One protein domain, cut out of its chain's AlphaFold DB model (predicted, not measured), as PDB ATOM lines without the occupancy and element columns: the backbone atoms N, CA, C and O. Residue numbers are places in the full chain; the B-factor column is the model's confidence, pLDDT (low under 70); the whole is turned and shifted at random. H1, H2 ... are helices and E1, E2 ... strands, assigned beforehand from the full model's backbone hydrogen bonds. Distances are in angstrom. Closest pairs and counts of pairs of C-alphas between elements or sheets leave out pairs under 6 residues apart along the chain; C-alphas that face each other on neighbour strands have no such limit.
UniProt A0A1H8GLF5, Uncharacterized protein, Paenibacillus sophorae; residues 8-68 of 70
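Overview. This is residues 8 to 68 of the 70 residues of an uncharacterized protein of Paenibacillus sophorae (UniProt A0A1H8GLF5). A two-stranded antiparallel hairpin, E1 and E2, packs beside the long helix H3; H1 packs crosswise on H3, and short H2 lies away from the hairpin. The 61 printed residues, class mixed, helices and strands, hold E1, E2, H1, H2, H3 in order. The whole is compact, radius of gyration of the C-alphas 11.4 A, spans 32 by 31 by 17 A.

Arrangement. In the hairpin of E1, residues 8 to 14, and E2, residues 17 to 24, N 10 and O 21 are within hydrogen-bond range, 2.9 A. The closest C-alphas of E1 and H3, residues 50 to 66, are Thr 12 and Ser 50, 5.5 A. H3, by residues 56 to 60 alone, touches H1, residues 25 to 34, about perpendicular at 89 degrees; closest C-alphas Tyr 31 and Leu 56, 6.9 A. H1 and H2, residues 41 to 47, only just touch, with 3 pairs of C-alphas within 8 A, closest Gln 29 and Ile 41. In H1, H2 and H3 every O i to N i+4 pair is within hydrogen-bond range.

Along the chain. E1 begins at C-alpha 8 (-31.318, 38.292, -40.904); H3, 24.7 A long, ends at C-alpha 66 (-13.046, 49.660, -45.758).

Size, cuts and confidence. The printed part has no cut; residues 65 to 68 have pLDDT under 70.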
ATOM      1  N   ILE A   8     -30.024  37.626 -40.877       90.75
ATOM      2  CA  ILE A   8     -31.318  38.292 -40.904       90.75
ATOM      3  C   ILE A   8     -31.515  38.842 -42.314       90.75
ATOM      4  O   ILE A   8     -30.613  39.472 -42.870       90.75
ATOM      5  N   GLN A   9     -32.678  38.580 -42.903       93.44
ATOM      6  CA  GLN A   9     -33.079  39.188 -44.165       93.44
ATOM      7  C   GLN A   9     -33.838  40.480 -43.871       93.44
ATOM      8  O   GLN A   9     -34.848  40.450 -43.175       93.44
ATOM      9  N   LEU A  10     -33.372  41.592 -44.432       93.31
ATOM     10  CA  LEU A  10     -34.038  42.889 -44.350       93.31
ATOM     11  C   LEU A  10     -34.457  43.362 -45.737       93.31
ATOM     12  O   LEU A  10     -33.792  43.083 -46.737       93.31
ATOM     13  N   THR A  11     -35.561  44.101 -45.781       94.19
ATOM     14  CA  THR A  11     -36.084  44.725 -46.998       94.19
ATOM     15  C   THR A  11     -35.777  46.214 -46.976       94.19
ATOM     16  O   THR A  11     -35.965  46.891 -45.964       94.19
ATOM     17  N   THR A  12     -35.302  46.741 -48.098       93.75
ATOM     18  CA  THR A  12     -35.080  48.175 -48.288       93.75
ATOM     19  C   THR A  12     -35.413  48.583 -49.723       93.75
ATOM     20  O   THR A  12     -35.783  47.748 -50.546       93.75
ATOM     21  N   TYR A  13     -35.318  49.876 -50.031       90.69
ATOM     22  CA  TYR A  13     -35.781  50.448 -51.293       90.69
ATOM     23  C   TYR A  13     -34.699  51.308 -51.946       90.69
ATOM     24  O   TYR A  13     -33.914  51.986 -51.276       90.69
ATOM     25  N   ASN A  14     -34.670  51.315 -53.275       86.69
ATOM     26  CA  ASN A  14     -33.909  52.258 -54.091       86.69
ATOM     27  C   ASN A  14     -34.799  52.847 -55.204       86.69
ATOM     28  O   ASN A  14     -35.996  52.583 -55.259       86.69
ATOM     29  N   GLN A  15     -34.214  53.648 -56.102       88.94
ATOM     30  CA  GLN A  15     -34.948  54.286 -57.208       88.94
ATOM     31  C   GLN A  15     -35.596  53.302 -58.202       88.94
ATOM     32  O   GLN A  15     -36.434  53.706 -58.999       88.94
ATOM     33  N   PHE A  16     -35.190  52.031 -58.179       90.00
ATOM     34  CA  PHE A  16     -35.682  50.969 -59.054       90.00
ATOM     35  C   PHE A  16     -36.715  50.058 -58.376       90.00
ATOM     36  O   PHE A  16     -37.345  49.264 -59.067       90.00
ATOM     37  N   GLY A  17     -36.902  50.160 -57.055       91.00
ATOM     38  CA  GLY A  17     -37.870  49.360 -56.308       91.00
ATOM     39  C   GLY A  17     -37.323  48.792 -55.000       91.00
ATOM     40  O   GLY A  17     -36.314  49.263 -54.464       91.00
ATOM     41  N   GLU A  18     -38.027  47.790 -54.478       94.56
ATOM     42  CA  GLU A  18     -37.639  47.062 -53.271       94.56
ATOM     43  C   GLU A  18     -36.576  46.001 -53.564       94.56
ATOM     44  O   GLU A  18     -36.544  45.398 -54.637       94.56
ATOM     45  N   PHE A  19     -35.694  45.766 -52.600       92.81
ATOM     46  CA  PHE A  19     -34.742  44.667 -52.641       92.81
ATOM     47  C   PHE A  19     -34.432  44.167 -51.232       92.81
ATOM     48  O   PHE A  19     -34.621  44.869 -50.237       92.81
ATOM     49  N   HIS A  20     -33.916  42.943 -51.163       92.88
ATOM     50  CA  HIS A  20     -33.514  42.321 -49.910       92.88
ATOM     51  C   HIS A  20     -31.999  42.295 -49.773       92.88
ATOM     52  O   HIS A  20     -31.269  42.118 -50.751       92.88
ATOM     53  N   PHE A  21     -31.528  42.410 -48.539       92.38
ATOM     54  CA  PHE A  21     -30.141  42.156 -48.188       92.38
ATOM     55  C   PHE A  21     -30.071  41.325 -46.910       92.38
ATOM     56  O   PHE A  21     -31.043  41.212 -46.164       92.38
ATOM     57  N   TYR A  22     -28.913  40.710 -46.696       91.94
ATOM     58  CA  TYR A  22     -28.668  39.848 -45.552       91.94
ATOM     59  C   TYR A  22     -27.617  40.476 -44.657       91.94
ATOM     60  O   TYR A  22     -26.552  40.857 -45.139       91.94
ATOM     61  N   VAL A  23     -27.912  40.521 -43.367       91.12
ATOM     62  CA  VAL A  23     -27.047  41.086 -42.336       91.12
ATOM     63  C   VAL A  23     -26.974  40.121 -41.159       91.12
ATOM     64  O   VAL A  23     -27.925  39.398 -40.873       91.12
ATOM     65  N   SER A  24     -25.834  40.036 -40.493       91.69
ATOM     66  CA  SER A  24     -25.700  39.290 -39.240       91.69
ATOM     67  C   SER A  24     -26.155  40.133 -38.047       91.69
ATOM     68  O   SER A  24     -26.081  41.358 -38.081       91.69
ATOM     69  N   ARG A  25     -26.571  39.487 -36.950       90.94
ATOM     70  CA  ARG A  25     -26.843  40.208 -35.690       90.94
ATOM     71  C   ARG A  25     -25.644  41.038 -35.222       90.94
ATOM     72  O   ARG A  25     -25.834  42.136 -34.726       90.94
ATOM     73  N   GLU A  26     -24.427  40.543 -35.432       90.75
ATOM     74  CA  GLU A  26     -23.188  41.258 -35.097       90.75
ATOM     75  C   GLU A  26     -23.039  42.565 -35.888       90.75
ATOM     76  O   GLU A  26     -22.677  43.591 -35.319       90.75
ATOM     77  N   GLU A  27     -23.354  42.561 -37.185       91.56
ATOM     78  CA  GLU A  27     -23.336  43.772 -38.013       91.56
ATOM     79  C   GLU A  27     -24.423  44.770 -37.598       91.56
ATOM     80  O   GLU A  27     -24.159  45.970 -37.591       91.56
ATOM     81  N   VAL A  28     -25.613  44.291 -37.214       92.50
ATOM     82  CA  VAL A  28     -26.671  45.160 -36.672       92.50
ATOM     83  C   VAL A  28     -26.223  45.777 -35.350       92.50
ATOM     84  O   VAL A  28     -26.290  46.992 -35.210       92.50
ATOM     85  N   GLN A  29     -25.691  44.979 -34.419       92.38
ATOM     86  CA  GLN A  29     -25.175  45.488 -33.146       92.38
ATOM     87  C   GLN A  29     -24.077  46.530 -33.364       92.38
ATOM     88  O   GLN A  29     -24.143  47.620 -32.813       92.38
ATOM     89  N   THR A  30     -23.109  46.228 -34.235       93.00
ATOM     90  CA  THR A  30     -22.005  47.146 -34.547       93.00
ATOM     91  C   THR A  30     -22.526  48.464 -35.122       93.00
ATOM     92  O   THR A  30     -22.016  49.527 -34.783       93.00
ATOM     93  N   TYR A  31     -23.551  48.411 -35.976       93.81
ATOM     94  CA  TYR A  31     -24.205  49.604 -36.503       93.81
ATOM     95  C   TYR A  31     -24.900  50.422 -35.404       93.81
ATOM     96  O   TYR A  31     -24.764  51.645 -35.381       93.81
ATOM     97  N   LEU A  32     -25.635  49.768 -34.499       93.56
ATOM     98  CA  LEU A  32     -26.312  50.443 -33.387       93.56
ATOM     99  C   LEU A  32     -25.298  51.112 -32.451       93.56
ATOM    100  O   LEU A  32     -25.467  52.285 -32.109       93.56
ATOM    101  N   ASP A  33     -24.206  50.414 -32.133       93.38
ATOM    102  CA  ASP A  33     -23.112  50.922 -31.304       93.38
ATOM    103  C   ASP A  33     -22.412  52.126 -31.964       93.38
ATOM    104  O   ASP A  33     -22.236  53.166 -31.327       93.38
ATOM    105  N   ASP A  34     -22.073  52.032 -33.259       92.88
ATOM    106  CA  ASP A  34     -21.444  53.111 -34.046       92.88
ATOM    107  C   ASP A  34     -22.322  54.371 -34.107       92.88
ATOM    108  O   ASP A  34     -21.833  55.502 -34.071       92.88
ATOM    109  N   ARG A  35     -23.646  54.190 -34.156       90.94
ATOM    110  CA  ARG A  35     -24.621  55.286 -34.187       90.94
ATOM    111  C   ARG A  35     -25.074  55.754 -32.803       90.94
ATOM    112  O   ARG A  35     -25.892  56.673 -32.742       90.94
ATOM    113  N   MET A  36     -24.541  55.179 -31.722       90.94
ATOM    114  CA  MET A  36     -24.958  55.439 -30.336       90.94
ATOM    115  C   MET A  36     -26.475  55.274 -30.126       90.94
ATOM    116  O   MET A  36     -27.098  56.019 -29.364       90.94
ATOM    117  N   ILE A  37     -27.088  54.314 -30.823       90.00
ATOM    118  CA  ILE A  37     -28.511  53.996 -30.699       90.00
ATOM    119  C   ILE A  37     -28.656  52.943 -29.601       90.00
ATOM    120  O   ILE A  37     -28.253  51.799 -29.769       90.00
ATOM    121  N   ASN A  38     -29.242  53.333 -28.470       89.31
ATOM    122  CA  ASN A  38     -29.409  52.457 -27.311       89.31
ATOM    123  C   ASN A  38     -30.759  51.723 -27.353       89.31
ATOM    124  O   ASN A  38     -31.667  52.048 -26.585       89.31
ATOM    125  N   ILE A  39     -30.890  50.779 -28.285       91.94
ATOM    126  CA  ILE A  39     -32.038  49.871 -28.427       91.94
ATOM    127  C   ILE A  39     -31.528  48.442 -28.610       91.94
ATOM    128  O   ILE A  39     -30.406  48.248 -29.084       91.94
ATOM    129  N   ASP A  40     -32.338  47.451 -28.246       91.88
ATOM    130  CA  ASP A  40     -31.996  46.056 -28.516       91.88
ATOM    131  C   ASP A  40     -32.092  45.749 -30.020       91.88
ATOM    132  O   ASP A  40     -32.815  46.410 -30.770       91.88
ATOM    133  N   ILE A  41     -31.355  44.733 -30.473       91.19
ATOM    134  CA  ILE A  41     -31.410  44.278 -31.865       91.19
ATOM    135  C   ILE A  41     -32.827  43.839 -32.229       91.19
ATOM    136  O   ILE A  41     -33.283  44.148 -33.325       91.19
ATOM    137  N   ASP A  42     -33.515  43.113 -31.350       92.56
ATOM    138  CA  ASP A  42     -34.856  42.605 -31.636       92.56
ATOM    139  C   ASP A  42     -35.873  43.749 -31.714       92.56
ATOM    140  O   ASP A  42     -36.650  43.792 -32.666       92.56
ATOM    141  N   ASP A  43     -35.766  44.746 -30.829       93.38
ATOM    142  CA  ASP A  43     -36.578  45.970 -30.897       93.38
ATOM    143  C   ASP A  43     -36.306  46.750 -32.193       93.38
ATOM    144  O   ASP A  43     -37.229  47.193 -32.877       93.38
ATOM    145  N   PHE A  44     -35.031  46.875 -32.588       92.88
ATOM    146  CA  PHE A  44     -34.675  47.487 -33.865       92.88
ATOM    147  C   PHE A  44     -35.303  46.735 -35.037       92.88
ATOM    148  O   PHE A  44     -35.815  47.367 -35.951       92.88
ATOM    149  N   LEU A  45     -35.256  45.404 -35.048       91.62
ATOM    150  CA  LEU A  45     -35.789  44.607 -36.153       91.62
ATOM    151  C   LEU A  45     -37.318  44.670 -36.235       91.62
ATOM    152  O   LEU A  45     -37.844  44.715 -37.349       91.62
ATOM    153  N   ASP A  46     -38.004  44.717 -35.096       92.94
ATOM    154  CA  ASP A  46     -39.464  44.805 -35.029       92.94
ATOM    155  C   ASP A  46     -39.982  46.200 -35.418       92.94
ATOM    156  O   ASP A  46     -41.022  46.312 -36.073       92.94
ATOM    157  N   GLU A  47     -39.250  47.265 -35.069       91.44
ATOM    158  CA  GLU A  47     -39.675  48.653 -35.302       91.44
ATOM    159  C   GLU A  47     -38.959  49.349 -36.475       91.44
ATOM    160  O   GLU A  47     -39.272  50.504 -36.788       91.44
ATOM    161  N   CYS A  48     -38.004  48.689 -37.148       89.81
ATOM    162  CA  CYS A  48     -37.216  49.339 -38.197       89.81
ATOM    163  C   CYS A  48     -38.092  49.848 -39.343       89.81
ATOM    164  O   CYS A  48     -38.871  49.127 -39.972       89.81
ATOM    165  N   THR A  49     -37.901  51.120 -39.687       92.44
ATOM    166  CA  THR A  49     -38.532  51.688 -40.874       92.44
ATOM    167  C   THR A  49     -37.717  51.362 -42.122       92.44
ATOM    168  O   THR A  49     -36.515  51.094 -42.067       92.44
ATOM    169  N   SER A  50     -38.330  51.509 -43.299       89.06
ATOM    170  CA  SER A  50     -37.624  51.425 -44.585       89.06
ATOM    171  C   SER A  50     -36.416  52.372 -44.683       89.06
ATOM    172  O   SER A  50     -35.469  52.112 -45.426       89.06
ATOM    173  N   ASN A  51     -36.448  53.492 -43.953       91.94
ATOM    174  CA  ASN A  51     -35.343  54.441 -43.887       91.94
ATOM    175  C   ASN A  51     -34.193  53.913 -43.016       91.94
ATOM    176  O   ASN A  51     -33.027  54.130 -43.341       91.94
ATOM    177  N   ASP A  52     -34.502  53.190 -41.943       93.62
ATOM    178  CA  ASP A  52     -33.496  52.610 -41.051       93.62
ATOM    179  C   ASP A  52     -32.801  51.422 -41.712       93.62
ATOM    180  O   ASP A  52     -31.571  51.362 -41.727       93.62
ATOM    181  N   THR A  53     -33.558  50.552 -42.391       94.31
ATOM    182  CA  THR A  53     -32.960  49.473 -43.193       94.31
ATOM    183  C   THR A  53     -32.088  50.024 -44.321       94.31
ATOM    184  O   THR A  53     -31.059  49.431 -44.653       94.31
ATOM    185  N   ARG A  54     -32.439  51.194 -44.880       94.25
ATOM    186  CA  ARG A  54     -31.619  51.867 -45.894       94.25
ATOM    187  C   ARG A  54     -30.310  52.408 -45.323       94.25
ATOM    188  O   ARG A  54     -29.257  52.163 -45.905       94.25
ATOM    189  N   LYS A  55     -30.358  53.108 -44.186       94.25
ATOM    190  CA  LYS A  55     -29.154  53.615 -43.505       94.25
ATOM    191  C   LYS A  55     -28.220  52.482 -43.093       94.25
ATOM    192  O   LYS A  55     -27.009  52.615 -43.249       94.25
ATOM    193  N   LEU A  56     -28.779  51.375 -42.601       94.62
ATOM    194  CA  LEU A  56     -28.022  50.170 -42.276       94.62
ATOM    195  C   LEU A  56     -27.334  49.600 -43.523       94.62
ATOM    196  O   LEU A  56     -26.134  49.339 -43.495       94.62
ATOM    197  N   PHE A  57     -28.058  49.457 -44.635       93.81
ATOM    198  CA  PHE A  57     -27.479  48.985 -45.895       93.81
ATOM    199  C   PHE A  57     -26.333  49.879 -46.389       93.81
ATOM    200  O   PHE A  57     -25.274  49.375 -46.776       93.81
ATOM    201  N   ASP A  58     -26.530  51.198 -46.368       93.38
ATOM    202  CA  ASP A  58     -25.512  52.153 -46.804       93.38
ATOM    203  C   ASP A  58     -24.266  52.078 -45.899       93.38
ATOM    204  O   ASP A  58     -23.149  52.000 -46.414       93.38
ATOM    205  N   TRP A  59     -24.441  51.949 -44.578       94.44
ATOM    206  CA  TRP A  59     -23.338  51.735 -43.634       94.44
ATOM    207  C   TRP A  59     -22.598  50.411 -43.878       94.44
ATOM    208  O   TRP A  59     -21.373  50.400 -43.944       94.44
ATOM    209  N   ILE A  60     -23.301  49.290 -44.097       91.44
ATOM    210  CA  ILE A  60     -22.663  47.994 -44.412       91.44
ATOM    211  C   ILE A  60     -21.815  48.110 -45.681       91.44
ATOM    212  O   ILE A  60     -20.702  47.580 -45.751       91.44
ATOM    213  N   LYS A  61     -22.330  48.806 -46.697       89.44
ATOM    214  CA  LYS A  61     -21.634  49.025 -47.966       89.44
ATOM    215  C   LYS A  61     -20.367  49.861 -47.784       89.44
ATOM    216  O   LYS A  61     -19.373  49.595 -48.458       89.44
ATOM    217  N   GLU A  62     -20.391  50.855 -46.904       89.75
ATOM    218  CA  GLU A  62     -19.222  51.662 -46.543       89.75
ATOM    219  C   GLU A  62     -18.203  50.841 -45.740       89.75
ATOM    220  O   GLU A  62     -17.036  50.758 -46.128       89.75
ATOM    221  N   SER A  63     -18.658  50.123 -44.713       81.00
ATOM    222  CA  SER A  63     -17.844  49.239 -43.869       81.00
ATOM    223  C   SER A  63     -17.187  48.095 -44.653       81.00
ATOM    224  O   SER A  63     -16.043  47.724 -44.395       81.00
ATOM    225  N   SER A  64     -17.867  47.548 -45.664       73.31
ATOM    226  CA  SER A  64     -17.326  46.482 -46.523       73.31
ATOM    227  C   SER A  64     -16.249  46.985 -47.489       73.31
ATOM    228  O   SER A  64     -15.323  46.247 -47.828       73.31
ATOM    229  N   LYS A  65     -16.347  48.245 -47.934       61.75
ATOM    230  CA  LYS A  65     -15.307  48.884 -48.754       61.75
ATOM    231  C   LYS A  65     -14.039  49.160 -47.952       61.75
ATOM    232  O   LYS A  65     -12.949  49.030 -48.492       61.75
ATOM    233  N   LEU A  66     -14.179  49.503 -46.673       52.62
ATOM    234  CA  LEU A  66     -13.046  49.660 -45.758       52.62
ATOM    235  C   LEU A  66     -12.304  48.330 -45.552       52.62
ATOM    236  O   LEU A  66     -11.086  48.300 -45.679       52.62
ATOM    237  N   LYS A  67     -13.027  47.214 -45.379       52.50
ATOM    238  CA  LYS A  67     -12.434  45.866 -45.235       52.50
ATOM    239  C   LYS A  67     -11.729  45.318 -46.484       52.50
ATOM    240  O   LYS A  67     -11.048  44.309 -46.387       52.50
ATOM    241  N   SER A  68     -11.931  45.911 -47.663       54.06
ATOM    242  CA  SER A  68     -11.278  45.474 -48.913       54.06
ATOM    243  C   SER A  68      -9.997  46.255 -49.235       54.06
ATOM    244  O   SER A  68      -9.369  45.997 -50.261       54.06
TER     245      SER A  68